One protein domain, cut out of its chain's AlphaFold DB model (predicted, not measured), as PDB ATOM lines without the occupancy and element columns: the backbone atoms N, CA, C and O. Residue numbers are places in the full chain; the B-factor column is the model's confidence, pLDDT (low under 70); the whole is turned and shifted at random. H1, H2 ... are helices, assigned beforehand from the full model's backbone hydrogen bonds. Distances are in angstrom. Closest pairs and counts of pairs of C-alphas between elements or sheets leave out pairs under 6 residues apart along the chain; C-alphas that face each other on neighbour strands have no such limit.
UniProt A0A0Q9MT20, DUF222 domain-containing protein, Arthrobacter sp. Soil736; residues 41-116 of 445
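This is residues 41 to 116 of the 445 residues of the protein "DUF222 domain-containing protein" of Arthrobacter sp. Soil736 (UniProt A0A0Q9MT20). The long helix H2 makes one side of a loose, open frame; past its last residue the chain turns through the short H3 into H4, while H1 folds back from its first residue toward the opening residues of H5. The frame closes where H1 meets H5, and its middle is empty. The printed part has 76 residues with five named helices, H1 to H5 in chain order, and no named strand; the class is all helix. It is loose, with a radius of gyration of the C-alphas of 15.5 A, and flat, spanning 45 by 35 by 17 A.

H2, residues 56 to 78, is 32.5 A long and begins at C-alpha 56 (120.003, 111.734, 64.907). H3 is residues 81 to 84, 5.3 A, and H4 residues 89 to 103, 21.3 A. H5, residues 105 to 116, is 16.7 A and ends at C-alpha 116 (138.189, 83.590, 86.388). H1, residues 41 to 48, is 9.7 A.

H2 touches H4 with residues 73 to 77 alone; the closest C-alphas, of Val 73 and Ala 99, are 6.8 A apart. Their lines are only just about perpendicular, at 70.2 degrees. H2 and H3 meet only through their link. H3 and H4 are close but not clearly touching, with Phe 84 and Ile 92 closest, their C-alphas 6.7 A apart. H5 touches H1, about perpendicular at 74 degrees; the closest C-alphas, of Gln 41 and Ser 107, are 4.6 A apart. H1 and H2 are apart. In H1, H2, H4 and H5 every O i to N i+4 pair is within hydrogen-bond range; H3 is too short for one.

The farthest C-alphas, of Ala 54 and Gly 86, are 45.3 A apart. The printed part has no cut and no long link. Residues 63 to 71 and 85 to 91 stand free. Mean pLDDT of the printed part is 74.0; residues 41 to 53, 69, 78 and 80 to 83 are under 70.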
ATOM      1  N   GLN A  41     125.894  89.854  76.404       49.88
ATOM      2  CA  GLN A  41     127.198  89.913  75.741       49.88
ATOM      3  C   GLN A  41     127.100  90.076  74.230       49.88
ATOM      4  O   GLN A  41     127.926  90.797  73.696       49.88
ATOM      5  N   ASP A  42     126.075  89.542  73.566       58.16
ATOM      6  CA  ASP A  42     125.779  89.915  72.182       58.16
ATOM      7  C   ASP A  42     125.322  91.373  72.126       58.16
ATOM      8  O   ASP A  42     125.738  92.089  71.233       58.16
ATOM      9  N   LEU A  43     124.578  91.862  73.128       58.53
ATOM     10  CA  LEU A  43     124.219  93.279  73.258       58.53
ATOM     11  C   LEU A  43     125.390  94.173  73.688       58.53
ATOM     12  O   LEU A  43     125.427  95.310  73.253       58.53
ATOM     13  N   ILE A  44     126.341  93.723  74.518       61.97
ATOM     14  CA  ILE A  44     127.536  94.494  74.925       61.97
ATOM     15  C   ILE A  44     128.594  94.457  73.824       61.97
ATOM     16  O   ILE A  44     129.243  95.469  73.591       61.97
ATOM     17  N   ALA A  45     128.771  93.331  73.133       55.22
ATOM     18  CA  ALA A  45     129.612  93.234  71.947       55.22
ATOM     19  C   ALA A  45     128.989  94.038  70.806       55.22
ATOM     20  O   ALA A  45     129.699  94.844  70.219       55.22
ATOM     21  N   ALA A  46     127.669  93.938  70.588       56.31
ATOM     22  CA  ALA A  46     126.936  94.805  69.670       56.31
ATOM     23  C   ALA A  46     127.004  96.269  70.103       56.31
ATOM     24  O   ALA A  46     127.182  97.104  69.234       56.31
ATOM     25  N   ALA A  47     126.940  96.597  71.402       58.06
ATOM     26  CA  ALA A  47     127.075  97.961  71.928       58.06
ATOM     27  C   ALA A  47     128.509  98.506  71.842       58.06
ATOM     28  O   ALA A  47     128.713  99.697  71.625       58.06
ATOM     29  N   GLY A  48     129.511  97.642  71.986       52.22
ATOM     30  CA  GLY A  48     130.923  97.964  71.794       52.22
ATOM     31  C   GLY A  48     131.295  98.086  70.316       52.22
ATOM     32  O   GLY A  48     132.186  98.856  69.970       52.22
ATOM     33  N   SER A  49     130.579  97.377  69.440       48.00
ATOM     34  CA  SER A  49     130.636  97.517  67.986       48.00
ATOM     35  C   SER A  49     129.531  98.415  67.431       48.00
ATOM     36  O   SER A  49     129.382  98.482  66.210       48.00
ATOM     37  N   LEU A  50     128.746  99.078  68.292       56.19
ATOM     38  CA  LEU A  50     127.649  99.934  67.863       56.19
ATOM     39  C   LEU A  50     128.358 101.111  67.218       56.19
ATOM     40  O   LEU A  50     128.914 101.989  67.881       56.19
ATOM     41  N   GLN A  51     128.368 101.110  65.895       57.66
ATOM     42  CA  GLN A  51     128.467 102.352  65.172       57.66
ATOM     43  C   GLN A  51     127.216 103.109  65.611       57.66
ATOM     44  O   GLN A  51     126.120 102.825  65.126       57.66
ATOM     45  N   LEU A  52     127.361 103.965  66.632       66.88
ATOM     46  CA  LEU A  52     126.334 104.931  66.996       66.88
ATOM     47  C   LEU A  52     125.860 105.515  65.680       66.88
ATOM     48  O   LEU A  52     126.695 105.930  64.868       66.88
ATOM     49  N   CYS A  53     124.556 105.432  65.430       54.66
ATOM     50  CA  CYS A  53     124.030 105.901  64.167       54.66
ATOM     51  C   CYS A  53     124.547 107.326  63.955       54.66
ATOM     52  O   CYS A  53     124.444 108.182  64.836       54.66
ATOM     53  N   ALA A  54     125.212 107.549  62.820       71.50
ATOM     54  CA  ALA A  54     125.824 108.842  62.536       71.50
ATOM     55  C   ALA A  54     124.759 109.942  62.368       71.50
ATOM     56  O   ALA A  54     125.088 111.128  62.354       71.50
ATOM     57  N   ASP A  55     123.489 109.543  62.245       74.75
ATOM     58  CA  ASP A  55     122.324 110.399  62.190       74.75
ATOM     59  C   ASP A  55     121.530 110.413  63.508       74.75
ATOM     60  O   ASP A  55     121.518 109.490  64.324       74.75
ATOM     61  N   SER A  56     120.832 111.523  63.722       76.69
ATOM     62  CA  SER A  56     120.003 111.734  64.907       76.69
ATOM     63  C   SER A  56     118.803 110.787  64.972       76.69
ATOM     64  O   SER A  56     118.355 110.475  66.070       76.69
ATOM     65  N   ALA A  57     118.288 110.322  63.831       79.56
ATOM     66  CA  ALA A  57     117.154 109.403  63.775       79.56
ATOM     67  C   ALA A  57     117.527 108.006  64.291       79.56
ATOM     68  O   ALA A  57     116.836 107.479  65.162       79.56
ATOM     69  N   GLY A  58     118.657 107.446  63.851       75.38
ATOM     70  CA  GLY A  58     119.088 106.131  64.315       75.38
ATOM     71  C   GLY A  58     119.500 106.118  65.791       75.38
ATOM     72  O   GLY A  58     119.247 105.139  66.489       75.38
ATOM     73  N   LEU A  59     120.037 107.227  66.315       81.81
ATOM     74  CA  LEU A  59     120.290 107.375  67.756       81.81
ATOM     75  C   LEU A  59     119.000 107.330  68.588       81.81
ATOM     76  O   LEU A  59     118.995 106.781  69.689       81.81
ATOM     77  N   ILE A  60     117.906 107.897  68.073       82.62
ATOM     78  CA  ILE A  60     116.601 107.888  68.746       82.62
ATOM     79  C   ILE A  60     116.020 106.472  68.778       82.62
ATOM     80  O   ILE A  60     115.517 106.049  69.818       82.62
ATOM     81  N   ASP A  61     116.119 105.725  67.681       74.38
ATOM     82  CA  ASP A  61     115.629 104.344  67.628       74.38
ATOM     83  C   ASP A  61     116.472 103.407  68.511       74.38
ATOM     84  O   ASP A  61     115.921 102.557  69.213       74.38
ATOM     85  N   GLN A  62     117.791 103.621  68.581       72.69
ATOM     86  CA  GLN A  62     118.678 102.920  69.520       72.69
ATOM     87  C   GLN A  62     118.321 103.211  70.985       72.69
ATOM     88  O   GLN A  62     118.261 102.292  71.804       72.69
ATOM     89  N   LEU A  63     118.050 104.475  71.325       82.88
ATOM     90  CA  LEU A  63     117.583 104.863  72.659       82.88
ATOM     91  C   LEU A  63     116.249 104.196  73.006       82.88
ATOM     92  O   LEU A  63     116.109 103.667  74.107       82.88
ATOM     93  N   ARG A  64     115.307 104.151  72.060       79.31
ATOM     94  CA  ARG A  64     114.006 103.499  72.259       79.31
ATOM     95  C   ARG A  64     114.153 101.999  72.513       79.31
ATOM     96  O   ARG A  64     113.555 101.486  73.452       79.31
ATOM     97  N   GLY A  65     115.021 101.314  71.768       71.12
ATOM     98  CA  GLY A  65     115.302  99.892  72.001       71.12
ATOM     99  C   GLY A  65     115.883  99.600  73.393       71.12
ATOM    100  O   GLY A  65     115.564  98.580  74.006       71.12
ATOM    101  N   LEU A  66     116.697 100.509  73.942       74.62
ATOM    102  CA  LEU A  66     117.199 100.395  75.318       74.62
ATOM    103  C   LEU A  66     116.103 100.641  76.365       74.62
ATOM    104  O   LEU A  66     116.090  99.992  77.415       74.62
ATOM    105  N   GLU A  67     115.189 101.569  76.096       80.19
ATOM    106  CA  GLU A  67     114.029 101.835  76.950       80.19
ATOM    107  C   GLU A  67     113.068 100.642  76.981       80.19
ATOM    108  O   GLU A  67     112.630 100.254  78.064       80.19
ATOM    109  N   ASP A  68     112.830  99.991  75.843       74.75
ATOM    110  CA  ASP A  68     111.997  98.788  75.755       74.75
ATOM    111  C   ASP A  68     112.589  97.632  76.580       74.75
ATOM    112  O   ASP A  68     111.884  96.982  77.357       74.75
ATOM    113  N   LEU A  69     113.910  97.424  76.514       69.81
ATOM    114  CA  LEU A  69     114.598  96.418  77.329       69.81
ATOM    115  C   LEU A  69     114.509  96.725  78.833       69.81
ATOM    116  O   LEU A  69     114.334  95.818  79.651       69.81
ATOM    117  N   LYS A  70     114.582  98.004  79.215       77.12
ATOM    118  CA  LYS A  70     114.375  98.445  80.601       77.12
ATOM    119  C   LYS A  70     112.937  98.194  81.066       77.12
ATOM    120  O   LYS A  70     112.753  97.745  82.198       77.12
ATOM    121  N   CYS A  71     111.942  98.458  80.222       77.56
ATOM    122  CA  CYS A  71     110.532  98.196  80.519       77.56
ATOM    123  C   CYS A  71     110.274  96.702  80.743       77.56
ATOM    124  O   CYS A  71     109.653  96.346  81.736       77.56
ATOM    125  N   LEU A  72     110.855  95.819  79.926       73.81
ATOM    126  CA  LEU A  72     110.728  94.366  80.110       73.81
ATOM    127  C   LEU A  72     111.276  93.876  81.460       73.81
ATOM    128  O   LEU A  72     110.692  92.996  82.095       73.81
ATOM    129  N   VAL A  73     112.394  94.447  81.921       73.62
ATOM    130  CA  VAL A  73     112.949  94.148  83.253       73.62
ATOM    131  C   VAL A  73     112.056  94.716  84.361       73.62
ATOM    132  O   VAL A  73     111.865  94.067  85.391       73.62
ATOM    133  N   ALA A  74     111.496  95.910  84.160       74.19
ATOM    134  CA  ALA A  74     110.579  96.534  85.108       74.19
ATOM    135  C   ALA A  74     109.264  95.749  85.245       74.19
ATOM    136  O   ALA A  74     108.796  95.572  86.366       74.19
ATOM    137  N   ASP A  75     108.717  95.221  84.151       76.50
ATOM    138  CA  ASP A  75     107.503  94.400  84.153       76.50
ATOM    139  C   ASP A  75     107.700  93.110  84.956       76.50
ATOM    140  O   ASP A  75     106.859  92.755  85.782       76.50
ATOM    141  N   GLU A  76     108.844  92.442  84.802       72.06
ATOM    142  CA  GLU A  76     109.175  91.253  85.594       72.06
ATOM    143  C   GLU A  76     109.321  91.570  87.089       72.06
ATOM    144  O   GLU A  76     108.862  90.802  87.931       72.06
ATOM    145  N   LEU A  77     109.911  92.720  87.429       74.75
ATOM    146  CA  LEU A  77     110.026  93.184  88.817       74.75
ATOM    147  C   LEU A  77     108.694  93.683  89.388       74.75
ATOM    148  O   LEU A  77     108.497  93.636  90.602       74.75
ATOM    149  N   SER A  78     107.774  94.151  88.541       68.06
ATOM    150  CA  SER A  78     106.468  94.665  88.961       68.06
ATOM    151  C   SER A  78     105.585  93.571  89.569       68.06
ATOM    152  O   SER A  78     104.843  93.837  90.515       68.06
ATOM    153  N   ALA A  79     105.739  92.325  89.107       70.31
ATOM    154  CA  ALA A  79     105.075  91.157  89.678       70.31
ATOM    155  C   ALA A  79     105.485  90.906  91.144       70.31
ATOM    156  O   ALA A  79     104.669  90.443  91.940       70.31
ATOM    157  N   ASP A  80     106.710  91.287  91.516       68.31
ATOM    158  CA  ASP A  80     107.255  91.189  92.874       68.31
ATOM    159  C   ASP A  80     107.169  92.523  93.652       68.31
ATOM    160  O   ASP A  80     107.630  92.609  94.792       68.31
ATOM    161  N   ALA A  81     106.555  93.575  93.089       63.19
ATOM    162  CA  ALA A  81     106.586  94.933  93.647       63.19
ATOM    163  C   ALA A  81     105.999  95.051  95.062       63.19
ATOM    164  O   ALA A  81     106.500  95.827  95.878       63.19
ATOM    165  N   GLY A  82     104.977  94.249  95.381       67.44
ATOM    166  CA  GLY A  82     104.403  94.178  96.731       67.44
ATOM    167  C   GLY A  82     105.381  93.637  97.781       67.44
ATOM    168  O   GLY A  82     105.303  94.019  98.947       67.44
ATOM    169  N   THR A  83     106.347  92.813  97.367       67.38
ATOM    170  CA  THR A  83     107.394  92.224  98.218       67.38
ATOM    171  C   THR A  83     108.504  93.230  98.545       67.38
ATOM    172  O   THR A  83     109.230  93.054  99.523       67.38
ATOM    173  N   PHE A  84     108.629  94.320  97.775       73.19
ATOM    174  CA  PHE A  84     109.628  95.367  98.024       73.19
ATOM    175  C   PHE A  84     109.174  96.430  99.033       73.19
ATOM    176  O   PHE A  84     109.981  97.268  99.441       73.19
ATOM    177  N   ALA A  85     107.920  96.391  99.494       73.62
ATOM    178  CA  ALA A  85     107.448  97.265 100.563       73.62
ATOM    179  C   ALA A  85     108.189  96.951 101.881       73.62
ATOM    180  O   ALA A  85     107.981  95.911 102.499       73.62
ATOM    181  N   GLY A  86     109.081  97.855 102.303       76.50
ATOM    182  CA  GLY A  86     109.944  97.670 103.479       76.50
ATOM    183  C   GLY A  86     111.273  96.955 103.198       76.50
ATOM    184  O   GLY A  86     112.059  96.746 104.123       76.50
ATOM    185  N   ALA A  87     111.559  96.608 101.939       79.12
ATOM    186  CA  ALA A  87     112.848  96.058 101.537       79.12
ATOM    187  C   ALA A  87     113.909  97.167 101.442       79.12
ATOM    188  O   ALA A  87     113.660  98.243 100.908       79.12
ATOM    189  N   GLY A  88     115.118  96.904 101.947       81.00
ATOM    190  CA  GLY A  88     116.241  97.833 101.802       81.00
ATOM    191  C   GLY A  88     116.853  97.800 100.396       81.00
ATOM    192  O   GLY A  88     116.747  96.793  99.696       81.00
ATOM    193  N   ASP A  89     117.587  98.851 100.022       85.25
ATOM    194  CA  ASP A  89     118.210  99.019  98.695       85.25
ATOM    195  C   ASP A  89     118.989  97.786  98.213       85.25
ATOM    196  O   ASP A  89     118.957  97.431  97.036       85.25
ATOM    197  N   ARG A  90     119.665  97.076  99.127       82.38
ATOM    198  CA  ARG A  90     120.393  95.839  98.798       82.38
ATOM    199  C   ARG A  90     119.480  94.707  98.337       82.38
ATOM    200  O   ARG A  90     119.877  93.955  97.453       82.38
ATOM    201  N   ALA A  91     118.307  94.565  98.946       82.50
ATOM    202  CA  ALA A  91     117.347  93.527  98.588       82.50
ATOM    203  C   ALA A  91     116.717  93.824  97.220       82.50
ATOM    204  O   ALA A  91     116.643  92.929  96.382       82.50
ATOM    205  N   ILE A  92     116.383  95.091  96.957       84.94
ATOM    206  CA  ILE A  92     115.883  95.542  95.649       84.94
ATOM    207  C   ILE A  92     116.951  95.325  94.569       84.94
ATOM    208  O   ILE A  92     116.673  94.743  93.523       84.94
ATOM    209  N   LEU A  93     118.203  95.708  94.839       85.44
ATOM    210  CA  LEU A  93     119.313  95.497  93.909       85.44
ATOM    211  C   LEU A  93     119.575  94.006  93.640       85.44
ATOM    212  O   LEU A  93     119.895  93.630  92.514       85.44
ATOM    213  N   ALA A  94     119.454  93.152  94.659       84.06
ATOM    214  CA  ALA A  94     119.599  91.708  94.505       84.06
ATOM    215  C   ALA A  94     118.477  91.116  93.639       84.06
ATOM    216  O   ALA A  94     118.769  90.320  92.747       84.06
ATOM    217  N   ALA A  95     117.231  91.545  93.848       82.94
ATOM    218  CA  ALA A  95     116.093  91.119  93.039       82.94
ATOM    219  C   ALA A  95     116.220  91.583  91.581       82.94
ATOM    220  O   ALA A  95     116.062  90.778  90.665       82.94
ATOM    221  N   ALA A  96     116.619  92.839  91.358       83.81
ATOM    222  CA  ALA A  96     116.891  93.365  90.022       83.81
ATOM    223  C   ALA A  96     117.990  92.569  89.305       83.81
ATOM    224  O   ALA A  96     117.810  92.158  88.161       83.81
ATOM    225  N   ARG A  97     119.103  92.271  89.990       84.00
ATOM    226  CA  ARG A  97     120.173  91.424  89.432       84.00
ATOM    227  C   ARG A  97     119.684  90.015  89.110       84.00
ATOM    228  O   ARG A  97     120.052  89.486  88.067       84.00
ATOM    229  N   ALA A  98     118.862  89.421  89.973       85.25
ATOM    230  CA  ALA A  98     118.294  88.098  89.740       85.25
ATOM    231  C   ALA A  98     117.391  88.077  88.496       85.25
ATOM    232  O   ALA A  98     117.543  87.189  87.659       85.25
ATOM    233  N   ALA A  99     116.520  89.078  88.331       82.06
ATOM    234  CA  ALA A  99     115.692  89.233  87.133       82.06
ATOM    235  C   ALA A  99     116.554  89.390  85.868       82.06
ATOM    236  O   ALA A  99     116.356  88.678  84.885       82.06
ATOM    237  N   SER A 100     117.597  90.228  85.915       79.81
ATOM    238  CA  SER A 100     118.538  90.372  84.795       79.81
ATOM    239  C   SER A 100     119.256  89.062  84.446       79.81
ATOM    240  O   SER A 100     119.411  88.749  83.270       79.81
ATOM    241  N   TYR A 101     119.672  88.271  85.441       83.50
ATOM    242  CA  TYR A 101     120.350  86.988  85.207       83.50
ATOM    243  C   TYR A 101     119.432  85.932  84.583       83.50
ATOM    244  O   TYR A 101     119.906  85.110  83.804       83.50
ATOM    245  N   ARG A 102     118.129  85.946  84.903       82.19
ATOM    246  CA  ARG A 102     117.147  85.055  84.259       82.19
ATOM    247  C   ARG A 102     116.949  85.396  82.788       82.19
ATOM    248  O   ARG A 102     116.797  84.487  81.978       82.19
ATOM    249  N   ARG A 103     116.944  86.688  82.457       82.00
ATOM    250  CA  ARG A 103     116.757  87.169  81.082       82.00
ATOM    251  C   ARG A 103     117.952  86.901  80.196       82.00
ATOM    252  O   ARG A 103     117.773  86.581  79.029       82.00
ATOM    253  N   ASP A 104     119.146  86.990  80.760       79.75
ATOM    254  CA  ASP A 104     120.353  86.699  80.020       79.75
ATOM    255  C   ASP A 104     121.378  85.913  80.852       79.75
ATOM    256  O   ASP A 104     122.242  86.481  81.532       79.75
ATOM    257  N   PRO A 105     121.316  84.578  80.764       81.50
ATOM    258  CA  PRO A 105     122.303  83.724  81.399       81.50
ATOM    259  C   PRO A 105     123.656  83.742  80.670       81.50
ATOM    260  O   PRO A 105     124.686  83.556  81.320       81.50
ATOM    261  N   ARG A 106     123.687  83.994  79.351       79.19
ATOM    262  CA  ARG A 106     124.907  83.887  78.532       79.19
ATOM    263  C   ARG A 106     125.930  84.959  78.891       79.19
ATOM    264  O   ARG A 106     127.082  84.628  79.165       79.19
ATOM    265  N   SER A 107     125.526  86.228  79.034       78.19
ATOM    266  CA  SER A 107     126.504  87.254  79.448       78.19
ATOM    267  C   SER A 107     127.068  87.023  80.836       78.19
ATOM    268  O   SER A 107     128.152  87.516  81.152       78.19
ATOM    269  N   VAL A 108     126.305  86.372  81.713       78.75
ATOM    270  CA  VAL A 108     126.711  86.135  83.094       78.75
ATOM    271  C   VAL A 108     127.747  85.023  83.117       78.75
ATOM    272  O   VAL A 108     128.781  85.192  83.764       78.75
ATOM    273  N   THR A 109     127.523  83.938  82.372       81.44
ATOM    274  CA  THR A 109     128.498  82.848  82.239       81.44
ATOM    275  C   THR A 109     129.778  83.317  81.569       81.44
ATOM    276  O   THR A 109     130.864  82.999  82.053       81.44
ATOM    277  N   ASP A 110     129.672  84.143  80.532       78.44
ATOM    278  CA  ASP A 110     130.845  84.636  79.819       78.44
ATOM    279  C   ASP A 110     131.602  85.695  80.630       78.44
ATOM    280  O   ASP A 110     132.830  85.693  80.668       78.44
ATOM    281  N   ARG A 111     130.918  86.575  81.375       77.25
ATOM    282  CA  ARG A 111     131.604  87.473  82.326       77.25
ATOM    283  C   ARG A 111     132.280  86.689  83.445       77.25
ATOM    284  O   ARG A 111     133.382  87.044  83.852       77.25
ATOM    285  N   ALA A 112     131.644  85.629  83.940       77.38
ATOM    286  CA  ALA A 112     132.221  84.776  84.973       77.38
ATOM    287  C   ALA A 112     133.449  84.001  84.468       77.38
ATOM    288  O   ALA A 112     134.416  83.851  85.219       77.38
ATOM    289  N   SER A 113     133.446  83.545  83.210       77.88
ATOM    290  CA  SER A 113     134.592  82.860  82.602       77.88
ATOM    291  C   SER A 113     135.783  83.803  82.418       77.88
ATOM    292  O   SER A 113     136.900  83.443  82.791       77.88
ATOM    293  N   HIS A 114     135.548  85.038  81.966       79.00
ATOM    294  CA  HIS A 114     136.591  86.063  81.862       79.00
ATOM    295  C   HIS A 114     137.126  86.476  83.241       79.00
ATOM    296  O   HIS A 114     138.337  86.508  83.448       79.00
ATOM    297  N   ALA A 115     136.252  86.687  84.231       79.62
ATOM    298  CA  ALA A 115     136.664  87.037  85.593       79.62
ATOM    299  C   ALA A 115     137.531  85.949  86.258       79.62
ATOM    300  O   ALA A 115     138.391  86.249  87.086       79.62
ATOM    301  N   ALA A 116     137.350  84.677  85.889       83.38
ATOM    302  CA  ALA A 116     138.189  83.590  86.388       83.38
ATOM    303  C   ALA A 116     139.643  83.660  85.875       83.38
ATOM    304  O   ALA A 116     140.540  83.095  86.514       83.38
TER     305      ALA A 116